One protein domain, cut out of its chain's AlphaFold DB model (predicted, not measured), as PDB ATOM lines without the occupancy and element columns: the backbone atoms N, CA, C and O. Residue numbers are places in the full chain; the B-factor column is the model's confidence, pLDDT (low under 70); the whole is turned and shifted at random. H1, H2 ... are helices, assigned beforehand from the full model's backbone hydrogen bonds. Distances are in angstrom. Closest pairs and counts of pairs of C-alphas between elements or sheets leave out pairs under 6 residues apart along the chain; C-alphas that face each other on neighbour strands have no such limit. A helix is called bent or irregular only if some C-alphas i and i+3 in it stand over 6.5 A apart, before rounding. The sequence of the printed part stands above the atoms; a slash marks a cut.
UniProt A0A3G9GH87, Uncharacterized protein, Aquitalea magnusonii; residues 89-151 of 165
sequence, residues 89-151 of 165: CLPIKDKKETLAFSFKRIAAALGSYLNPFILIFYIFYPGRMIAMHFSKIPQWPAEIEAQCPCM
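What this domain is: This is residues 89 to 151 of the 165 residues of an uncharacterized protein of Aquitalea magnusonii (UniProt A0A3G9GH87). Two helices, H1 and the longer, kinked H2, meet near the end of H1 and the beginning of H2 as a V, and beyond the far end of H2 an arm leads away from this body. Residues 140 to 151, with the short H3 among them, stick out as that arm. The printed part has 63 residues with three named helices in the order H1, H2, H3 and no named strand; the class is all helix. The whole is only just loose, close to extended, with a radius of gyration of the C-alphas of 15.5 A, and its flat outline spans 46 by 26 by 13 A.

How they stand to each other: H1, residues 99 to 109, touches H2, residues 118 to 134, and their closest C-alphas, those of Ala 107 and Ile 118, are 7.0 A apart. The two run opposite ways at a steep tilt of 48 degrees. H2 is irregular, with C-alphas 123 and 126 7.3 A apart, and has a kink of 50 degrees near residue 125. H3, residues 142 to 145, is apart from both H1 and H2. Each O i to N i+4 pair in H1 is within hydrogen-bond range, against 9 of 13 in H2, while H3 is too short for such a pair.

Where its parts are: H1 begins at C-alpha 99, (-14.307, -11.679, 30.727), and is 15.4 A long from first to last C-alpha. H2 is 24.1 A long and ends at C-alpha 134, (-15.870, 2.564, 27.624). H3 is 5.0 A long and ends at C-alpha 145, (2.281, 2.365, 11.602).

The domain as a whole: The two C-alphas farthest apart, those of Pro 116 and Glu 143, are 46.6 A apart. Without residues 140 to 151, which stand free, the body spans 36 by 23 by 12 A. The printed part has no cut, and both links, H1 to H2 and H2 to H3, are short. The mean pLDDT of the printed part is 85.7; residues 150 to 151 are under 70.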
ATOM      1  N   CYS A  89       1.927 -12.850  24.706       88.75
ATOM      2  CA  CYS A  89       1.478 -11.567  24.189       88.75
ATOM      3  C   CYS A  89      -0.008 -11.350  24.486       88.75
ATOM      4  O   CYS A  89      -0.848 -12.235  24.318       88.75
ATOM      5  N   LEU A  90      -0.374 -10.143  24.913       87.75
ATOM      6  CA  LEU A  90      -1.772  -9.829  25.194       87.75
ATOM      7  C   LEU A  90      -2.547  -9.619  23.880       87.75
ATOM      8  O   LEU A  90      -2.089  -8.865  23.020       87.75
ATOM      9  N   PRO A  91      -3.744 -10.212  23.714       87.44
ATOM     10  CA  PRO A  91      -4.562 -10.070  22.514       87.44
ATOM     11  C   PRO A  91      -5.352  -8.751  22.533       87.44
ATOM     12  O   PRO A  91      -6.582  -8.762  22.501       87.44
ATOM     13  N   ILE A  92      -4.643  -7.625  22.647       84.62
ATOM     14  CA  ILE A  92      -5.214  -6.279  22.858       84.62
ATOM     15  C   ILE A  92      -5.145  -5.381  21.620       84.62
ATOM     16  O   ILE A  92      -5.671  -4.273  21.654       84.62
ATOM     17  N   LYS A  93      -4.493  -5.851  20.550       84.00
ATOM     18  CA  LYS A  93      -4.293  -5.085  19.314       84.00
ATOM     19  C   LYS A  93      -5.624  -4.758  18.633       84.00
ATOM     20  O   LYS A  93      -5.928  -3.596  18.404       84.00
ATOM     21  N   ASP A  94      -6.435  -5.787  18.385       85.50
ATOM     22  CA  ASP A  94      -7.628  -5.666  17.531       85.50
ATOM     23  C   ASP A  94      -8.939  -5.923  18.283       85.50
ATOM     24  O   ASP A  94     -10.030  -5.837  17.719       85.50
ATOM     25  N   LYS A  95      -8.863  -6.270  19.572       88.56
ATOM     26  CA  LYS A  95     -10.048  -6.577  20.372       88.56
ATOM     27  C   LYS A  95      -9.910  -6.144  21.817       88.56
ATOM     28  O   LYS A  95      -8.830  -6.118  22.401       88.56
ATOM     29  N   LYS A  96     -11.066  -5.865  22.411       88.62
ATOM     30  CA  LYS A  96     -11.193  -5.651  23.846       88.62
ATOM     31  C   LYS A  96     -11.004  -6.977  24.575       88.62
ATOM     32  O   LYS A  96     -11.488  -8.022  24.139       88.62
ATOM     33  N   GLU A  97     -10.315  -6.910  25.705       88.25
ATOM     34  CA  GLU A  97     -10.229  -8.011  26.651       88.25
ATOM     35  C   GLU A  97     -11.631  -8.535  27.021       88.25
ATOM     36  O   GLU A  97     -12.537  -7.774  27.369       88.25
ATOM     37  N   THR A  98     -11.796  -9.857  26.930       87.19
ATOM     38  CA  THR A  98     -13.029 -10.557  27.297       87.19
ATOM     39  C   THR A  98     -12.991 -10.981  28.757       87.19
ATOM     40  O   THR A  98     -11.923 -11.211  29.317       87.19
ATOM     41  N   LEU A  99     -14.165 -11.203  29.347       83.06
ATOM     42  CA  LEU A  99     -14.307 -11.679  30.727       83.06
ATOM     43  C   LEU A  99     -13.518 -12.968  31.006       83.06
ATOM     44  O   LEU A  99     -12.799 -13.077  31.998       83.06
ATOM     45  N   ALA A 100     -13.592 -13.933  30.089       85.75
ATOM     46  CA  ALA A 100     -12.831 -15.172  30.205       85.75
ATOM     47  C   ALA A 100     -11.313 -14.921  30.179       85.75
ATOM     48  O   ALA A 100     -10.568 -15.564  30.920       85.75
ATOM     49  N   PHE A 101     -10.843 -13.982  29.352       87.12
ATOM     50  CA  PHE A 101      -9.428 -13.618  29.305       87.12
ATOM     51  C   PHE A 101      -8.989 -12.864  30.567       87.12
ATOM     52  O   PHE A 101      -7.929 -13.176  31.106       87.12
ATOM     53  N   SER A 102      -9.821 -11.956  31.094       85.38
ATOM     54  CA  SER A 102      -9.589 -11.283  32.381       85.38
ATOM     55  C   SER A 102      -9.341 -12.291  33.496       85.38
ATOM     56  O   SER A 102      -8.364 -12.178  34.234       85.38
ATOM     57  N   PHE A 103     -10.203 -13.306  33.587       85.75
ATOM     58  CA  PHE A 103     -10.087 -14.355  34.594       85.75
ATOM     59  C   PHE A 103      -8.783 -15.145  34.445       85.75
ATOM     60  O   PHE A 103      -8.043 -15.291  35.415       85.75
ATOM     61  N   LYS A 104      -8.454 -15.593  33.223       87.31
ATOM     62  CA  LYS A 104      -7.190 -16.298  32.944       87.31
ATOM     63  C   LYS A 104      -5.970 -15.457  33.322       87.31
ATOM     64  O   LYS A 104      -5.055 -15.971  33.955       87.31
ATOM     65  N   ARG A 105      -5.971 -14.163  32.984       85.69
ATOM     66  CA  ARG A 105      -4.883 -13.230  33.315       85.69
ATOM     67  C   ARG A 105      -4.692 -13.088  34.826       85.69
ATOM     68  O   ARG A 105      -3.560 -13.099  35.296       85.69
ATOM     69  N   ILE A 106      -5.781 -12.961  35.582       86.12
ATOM     70  CA  ILE A 106      -5.728 -12.842  37.047       86.12
ATOM     71  C   ILE A 106      -5.253 -14.155  37.674       86.12
ATOM     72  O   ILE A 106      -4.368 -14.135  38.522       86.12
ATOM     73  N   ALA A 107      -5.785 -15.293  37.224       86.62
ATOM     74  CA  ALA A 107      -5.348 -16.606  37.687       86.62
ATOM     75  C   ALA A 107      -3.851 -16.836  37.418       86.62
ATOM     76  O   ALA A 107      -3.152 -17.337  38.293       86.62
ATOM     77  N   ALA A 108      -3.351 -16.416  36.250       85.06
ATOM     78  CA  ALA A 108      -1.930 -16.478  35.913       85.06
ATOM     79  C   ALA A 108      -1.080 -15.587  36.832       85.06
ATOM     80  O   ALA A 108      -0.076 -16.049  37.364       85.06
ATOM     81  N   ALA A 109      -1.509 -14.345  37.090       82.12
ATOM     82  CA  ALA A 109      -0.821 -13.442  38.020       82.12
ATOM     83  C   ALA A 109      -0.799 -13.973  39.467       82.12
ATOM     84  O   ALA A 109       0.143 -13.715  40.208       82.12
ATOM     85  N   LEU A 110      -1.824 -14.733  39.863       84.38
ATOM     86  CA  LEU A 110      -1.927 -15.391  41.168       84.38
ATOM     87  C   LEU A 110      -1.292 -16.793  41.212       84.38
ATOM     88  O   LEU A 110      -1.344 -17.450  42.257       84.38
ATOM     89  N   GLY A 111      -0.749 -17.278  40.092       85.38
ATOM     90  CA  GLY A 111      -0.149 -18.606  39.942       85.38
ATOM     91  C   GLY A 111      -1.134 -19.786  39.922       85.38
ATOM     92  O   GLY A 111      -0.714 -20.915  39.686       85.38
ATOM     93  N   SER A 112      -2.430 -19.569  40.170       85.12
ATOM     94  CA  SER A 112      -3.461 -20.615  40.133       85.12
ATOM     95  C   SER A 112      -4.875 -20.030  40.116       85.12
ATOM     96  O   SER A 112      -5.162 -19.038  40.785       85.12
ATOM     97  N   TYR A 113      -5.801 -20.703  39.425       84.56
ATOM     98  CA  TYR A 113      -7.240 -20.403  39.492       84.56
ATOM     99  C   TYR A 113      -7.884 -20.832  40.823       84.56
ATOM    100  O   TYR A 113      -8.997 -20.409  41.123       84.56
ATOM    101  N   LEU A 114      -7.190 -21.651  41.623       86.56
ATOM    102  CA  LEU A 114      -7.609 -22.059  42.969       86.56
ATOM    103  C   LEU A 114      -7.120 -21.097  44.059       86.56
ATOM    104  O   LEU A 114      -7.364 -21.332  45.241       86.56
ATOM    105  N   ASN A 115      -6.404 -20.033  43.687       86.50
ATOM    106  CA  ASN A 115      -5.898 -19.075  44.655       86.50
ATOM    107  C   ASN A 115      -7.080 -18.348  45.338       86.50
ATOM    108  O   ASN A 115      -7.872 -17.711  44.640       86.50
ATOM    109  N   PRO A 116      -7.213 -18.389  46.680       85.75
ATOM    110  CA  PRO A 116      -8.354 -17.796  47.385       85.75
ATOM    111  C   PRO A 116      -8.477 -16.279  47.168       85.75
ATOM    112  O   PRO A 116      -9.580 -15.735  47.240       85.75
ATOM    113  N   PHE A 117      -7.381 -15.592  46.827       85.12
ATOM    114  CA  PHE A 117      -7.400 -14.165  46.502       85.12
ATOM    115  C   PHE A 117      -8.161 -13.842  45.211       85.12
ATOM    116  O   PHE A 117      -8.533 -12.686  45.011       85.12
ATOM    117  N   ILE A 118      -8.480 -14.833  44.370       85.50
ATOM    118  CA  ILE A 118      -9.303 -14.632  43.168       85.50
ATOM    119  C   ILE A 118     -10.689 -14.061  43.511       85.50
ATOM    120  O   ILE A 118     -11.254 -13.296  42.730       85.50
ATOM    121  N   LEU A 119     -11.194 -14.344  44.722       83.81
ATOM    122  CA  LEU A 119     -12.454 -13.802  45.233       83.81
ATOM    123  C   LEU A 119     -12.434 -12.282  45.401       83.81
ATOM    124  O   LEU A 119     -13.427 -11.618  45.114       83.81
ATOM    125  N   ILE A 120     -11.289 -11.712  45.785       83.56
ATOM    126  CA  ILE A 120     -11.129 -10.259  45.919       83.56
ATOM    127  C   ILE A 120     -11.234  -9.589  44.547       83.56
ATOM    128  O   ILE A 120     -11.842  -8.529  44.409       83.56
ATOM    129  N   PHE A 121     -10.708 -10.225  43.501       77.00
ATOM    130  CA  PHE A 121     -10.793  -9.682  42.148       77.00
ATOM    131  C   PHE A 121     -12.221  -9.663  41.597       77.00
ATOM    132  O   PHE A 121     -12.533  -8.775  40.800       77.00
ATOM    133  N   TYR A 122     -13.110 -10.558  42.049       78.44
ATOM    134  CA  TYR A 122     -14.532 -10.478  41.697       78.44
ATOM    135  C   TYR A 122     -15.189  -9.187  42.209       78.44
ATOM    136  O   TYR A 122     -16.078  -8.662  41.543       78.44
ATOM    137  N   ILE A 123     -14.714  -8.622  43.325       85.06
ATOM    138  CA  ILE A 123     -15.226  -7.354  43.872       85.06
ATOM    139  C   ILE A 123     -14.916  -6.189  42.922       85.06
ATOM    140  O   ILE A 123     -15.763  -5.331  42.685       85.06
ATOM    141  N   PHE A 124     -13.723  -6.178  42.322       81.81
ATOM    142  CA  PHE A 124     -13.299  -5.141  41.368       81.81
ATOM    143  C   PHE A 124     -13.752  -5.408  39.926       81.81
ATOM    144  O   PHE A 124     -13.554  -4.580  39.031       81.81
ATOM    145  N   TYR A 125     -14.378  -6.559  39.685       82.75
ATOM    146  CA  TYR A 125     -14.755  -7.021  38.357       82.75
ATOM    147  C   TYR A 125     -15.743  -6.104  37.624       82.75
ATOM    148  O   TYR A 125     -15.504  -5.823  36.446       82.75
ATOM    149  N   PRO A 126     -16.789  -5.549  38.275       88.38
ATOM    150  CA  PRO A 126     -17.683  -4.597  37.614       88.38
ATOM    151  C   PRO A 126     -16.939  -3.360  37.097       88.38
ATOM    152  O   PRO A 126     -17.182  -2.914  35.977       88.38
ATOM    153  N   GLY A 127     -15.969  -2.849  37.865       89.00
ATOM    154  CA  GLY A 127     -15.131  -1.724  37.445       89.00
ATOM    155  C   GLY A 127     -14.318  -2.048  36.190       89.00
ATOM    156  O   GLY A 127     -14.270  -1.246  35.258       89.00
ATOM    157  N   ARG A 128     -13.754  -3.260  36.111       86.50
ATOM    158  CA  ARG A 128     -13.046  -3.741  34.914       86.50
ATOM    159  C   ARG A 128     -13.979  -3.862  33.709       86.50
ATOM    160  O   ARG A 128     -13.599  -3.453  32.617       86.50
ATOM    161  N   MET A 129     -15.202  -4.366  33.893       87.12
ATOM    162  CA  MET A 129     -16.203  -4.454  32.819       87.12
ATOM    163  C   MET A 129     -16.550  -3.080  32.246       87.12
ATOM    164  O   MET A 129     -16.561  -2.908  31.028       87.12
ATOM    165  N   ILE A 130     -16.783  -2.102  33.122       91.19
ATOM    166  CA  ILE A 130     -17.045  -0.710  32.741       91.19
ATOM    167  C   ILE A 130     -15.836  -0.147  31.988       91.19
ATOM    168  O   ILE A 130     -15.990   0.367  30.881       91.19
ATOM    169  N   ALA A 131     -14.627  -0.314  32.530       89.12
ATOM    170  CA  ALA A 131     -13.403   0.153  31.887       89.12
ATOM    171  C   ALA A 131     -13.247  -0.433  30.478       89.12
ATOM    172  O   ALA A 131     -13.047   0.318  29.528       89.12
ATOM    173  N   MET A 132     -13.422  -1.744  30.303       87.88
ATOM    174  CA  MET A 132     -13.352  -2.378  28.984       87.88
ATOM    175  C   MET A 132     -14.448  -1.877  28.036       87.88
ATOM    176  O   MET A 132     -14.192  -1.660  26.849       87.88
ATOM    177  N   HIS A 133     -15.665  -1.660  28.538       88.75
ATOM    178  CA  HIS A 133     -16.779  -1.179  27.726       88.75
ATOM    179  C   HIS A 133     -16.523   0.230  27.176       88.75
ATOM    180  O   HIS A 133     -16.669   0.439  25.971       88.75
ATOM    181  N   PHE A 134     -16.065   1.163  28.014       90.25
ATOM    182  CA  PHE A 134     -15.870   2.564  27.624       90.25
ATOM    183  C   PHE A 134     -14.486   2.875  27.041       90.25
ATOM    184  O   PHE A 134     -14.334   3.870  26.335       90.25
ATOM    185  N   SER A 135     -13.482   2.025  27.274       88.12
ATOM    186  CA  SER A 135     -12.147   2.226  26.699       88.12
ATOM    187  C   SER A 135     -12.165   2.062  25.184       88.12
ATOM    188  O   SER A 135     -12.834   1.178  24.637       88.12
ATOM    189  N   LYS A 136     -11.392   2.898  24.494       88.12
ATOM    190  CA  LYS A 136     -11.092   2.722  23.071       88.12
ATOM    191  C   LYS A 136      -9.982   1.686  22.914       88.12
ATOM    192  O   LYS A 136      -9.156   1.522  23.810       88.12
ATOM    193  N   ILE A 137      -9.968   0.992  21.781       88.88
ATOM    194  CA  ILE A 137      -8.804   0.190  21.400       88.88
ATOM    195  C   ILE A 137      -7.752   1.185  20.893       88.88
ATOM    196  O   ILE A 137      -8.088   1.977  20.008       88.88
ATOM    197  N   PRO A 138      -6.535   1.214  21.460       84.06
ATOM    198  CA  PRO A 138      -5.490   2.103  20.973       84.06
ATOM    199  C   PRO A 138      -5.108   1.687  19.551       84.06
ATOM    200  O   PRO A 138      -4.798   0.525  19.304       84.06
ATOM    201  N   GLN A 139      -5.169   2.635  18.623       89.12
ATOM    202  CA  GLN A 139      -4.765   2.464  17.229       89.12
ATOM    203  C   GLN A 139      -3.698   3.508  16.947       89.12
ATOM    204  O   GLN A 139      -3.873   4.679  17.304       89.12
ATOM    205  N   TRP A 140      -2.575   3.083  16.377       90.94
ATOM    206  CA  TRP A 140      -1.521   4.022  16.035       90.94
ATOM    207  C   TRP A 140      -1.959   4.853  14.822       90.94
ATOM    208  O   TRP A 140      -2.613   4.332  13.919       90.94
ATOM    209  N   PRO A 141      -1.624   6.150  14.776       92.50
ATOM    210  CA  PRO A 141      -1.751   6.932  13.555       92.50
ATOM    211  C   PRO A 141      -0.991   6.281  12.390       92.50
ATOM    212  O   PRO A 141       0.076   5.693  12.594       92.50
ATOM    213  N   ALA A 142      -1.515   6.416  11.170       92.12
ATOM    214  CA  ALA A 142      -0.984   5.742   9.980       92.12
ATOM    215  C   ALA A 142       0.495   6.078   9.716       92.12
ATOM    216  O   ALA A 142       1.262   5.231   9.265       92.12
ATOM    217  N   GLU A 143       0.922   7.297  10.041       92.19
ATOM    218  CA  GLU A 143       2.308   7.742   9.927       92.19
ATOM    219  C   GLU A 143       3.268   7.021  10.886       92.19
ATOM    220  O   GLU A 143       4.459   6.916  10.594       92.19
ATOM    221  N   ILE A 144       2.772   6.523  12.023       91.81
ATOM    222  CA  ILE A 144       3.550   5.718  12.973       91.81
ATOM    223  C   ILE A 144       3.527   4.255  12.543       91.81
ATOM    224  O   ILE A 144       4.572   3.611  12.535       91.81
ATOM    225  N   GLU A 145       2.374   3.736  12.117       89.75
ATOM    226  CA  GLU A 145       2.281   2.365  11.602       89.75
ATOM    227  C   GLU A 145       3.193   2.147  10.390       89.75
ATOM    228  O   GLU A 145       3.886   1.133  10.310       89.75
ATOM    229  N   ALA A 146       3.289   3.138   9.500       90.31
ATOM    230  CA  ALA A 146       4.172   3.099   8.338       90.31
ATOM    231  C   ALA A 146       5.671   3.006   8.694       90.31
ATOM    232  O   ALA A 146       6.465   2.571   7.860       90.31
ATOM    233  N   GLN A 147       6.075   3.389   9.911       88.19
ATOM    234  CA  GLN A 147       7.463   3.267  10.380       88.19
ATOM    235  C   GLN A 147       7.810   1.846  10.838       88.19
ATOM    236  O   GLN A 147       8.989   1.503  10.910       88.19
ATOM    237  N   CYS A 148       6.802   1.017  11.123       80.69
ATOM    238  CA  CYS A 148       6.956  -0.358  11.588       80.69
ATOM    239  C   CYS A 148       6.270  -1.334  10.617       80.69
ATOM    240  O   CYS A 148       5.303  -1.998  11.004       80.69
ATOM    241  N   PRO A 149       6.730  -1.437   9.353       71.06
ATOM    242  CA  PRO A 149       6.136  -2.366   8.407       71.06
ATOM    243  C   PRO A 149       6.304  -3.797   8.925       71.06
ATOM    244  O   PRO A 149       7.421  -4.259   9.169       71.06
ATOM    245  N   CYS A 150       5.186  -4.504   9.091       66.00
ATOM    246  CA  CYS A 150       5.212  -5.930   9.385       66.00
ATOM    247  C   CYS A 150       5.848  -6.647   8.190       66.00
ATOM    248  O   CYS A 150       5.294  -6.636   7.090       66.00
ATOM    249  N   MET A 151       7.024  -7.241   8.381       64.56
ATOM    250  CA  MET A 151       7.653  -8.066   7.354       64.56
ATOM    251  C   MET A 151       6.960  -9.429   7.348       64.56
ATOM    252  O   MET A 151       7.385 -10.352   8.046       64.56
TER     253      MET A 151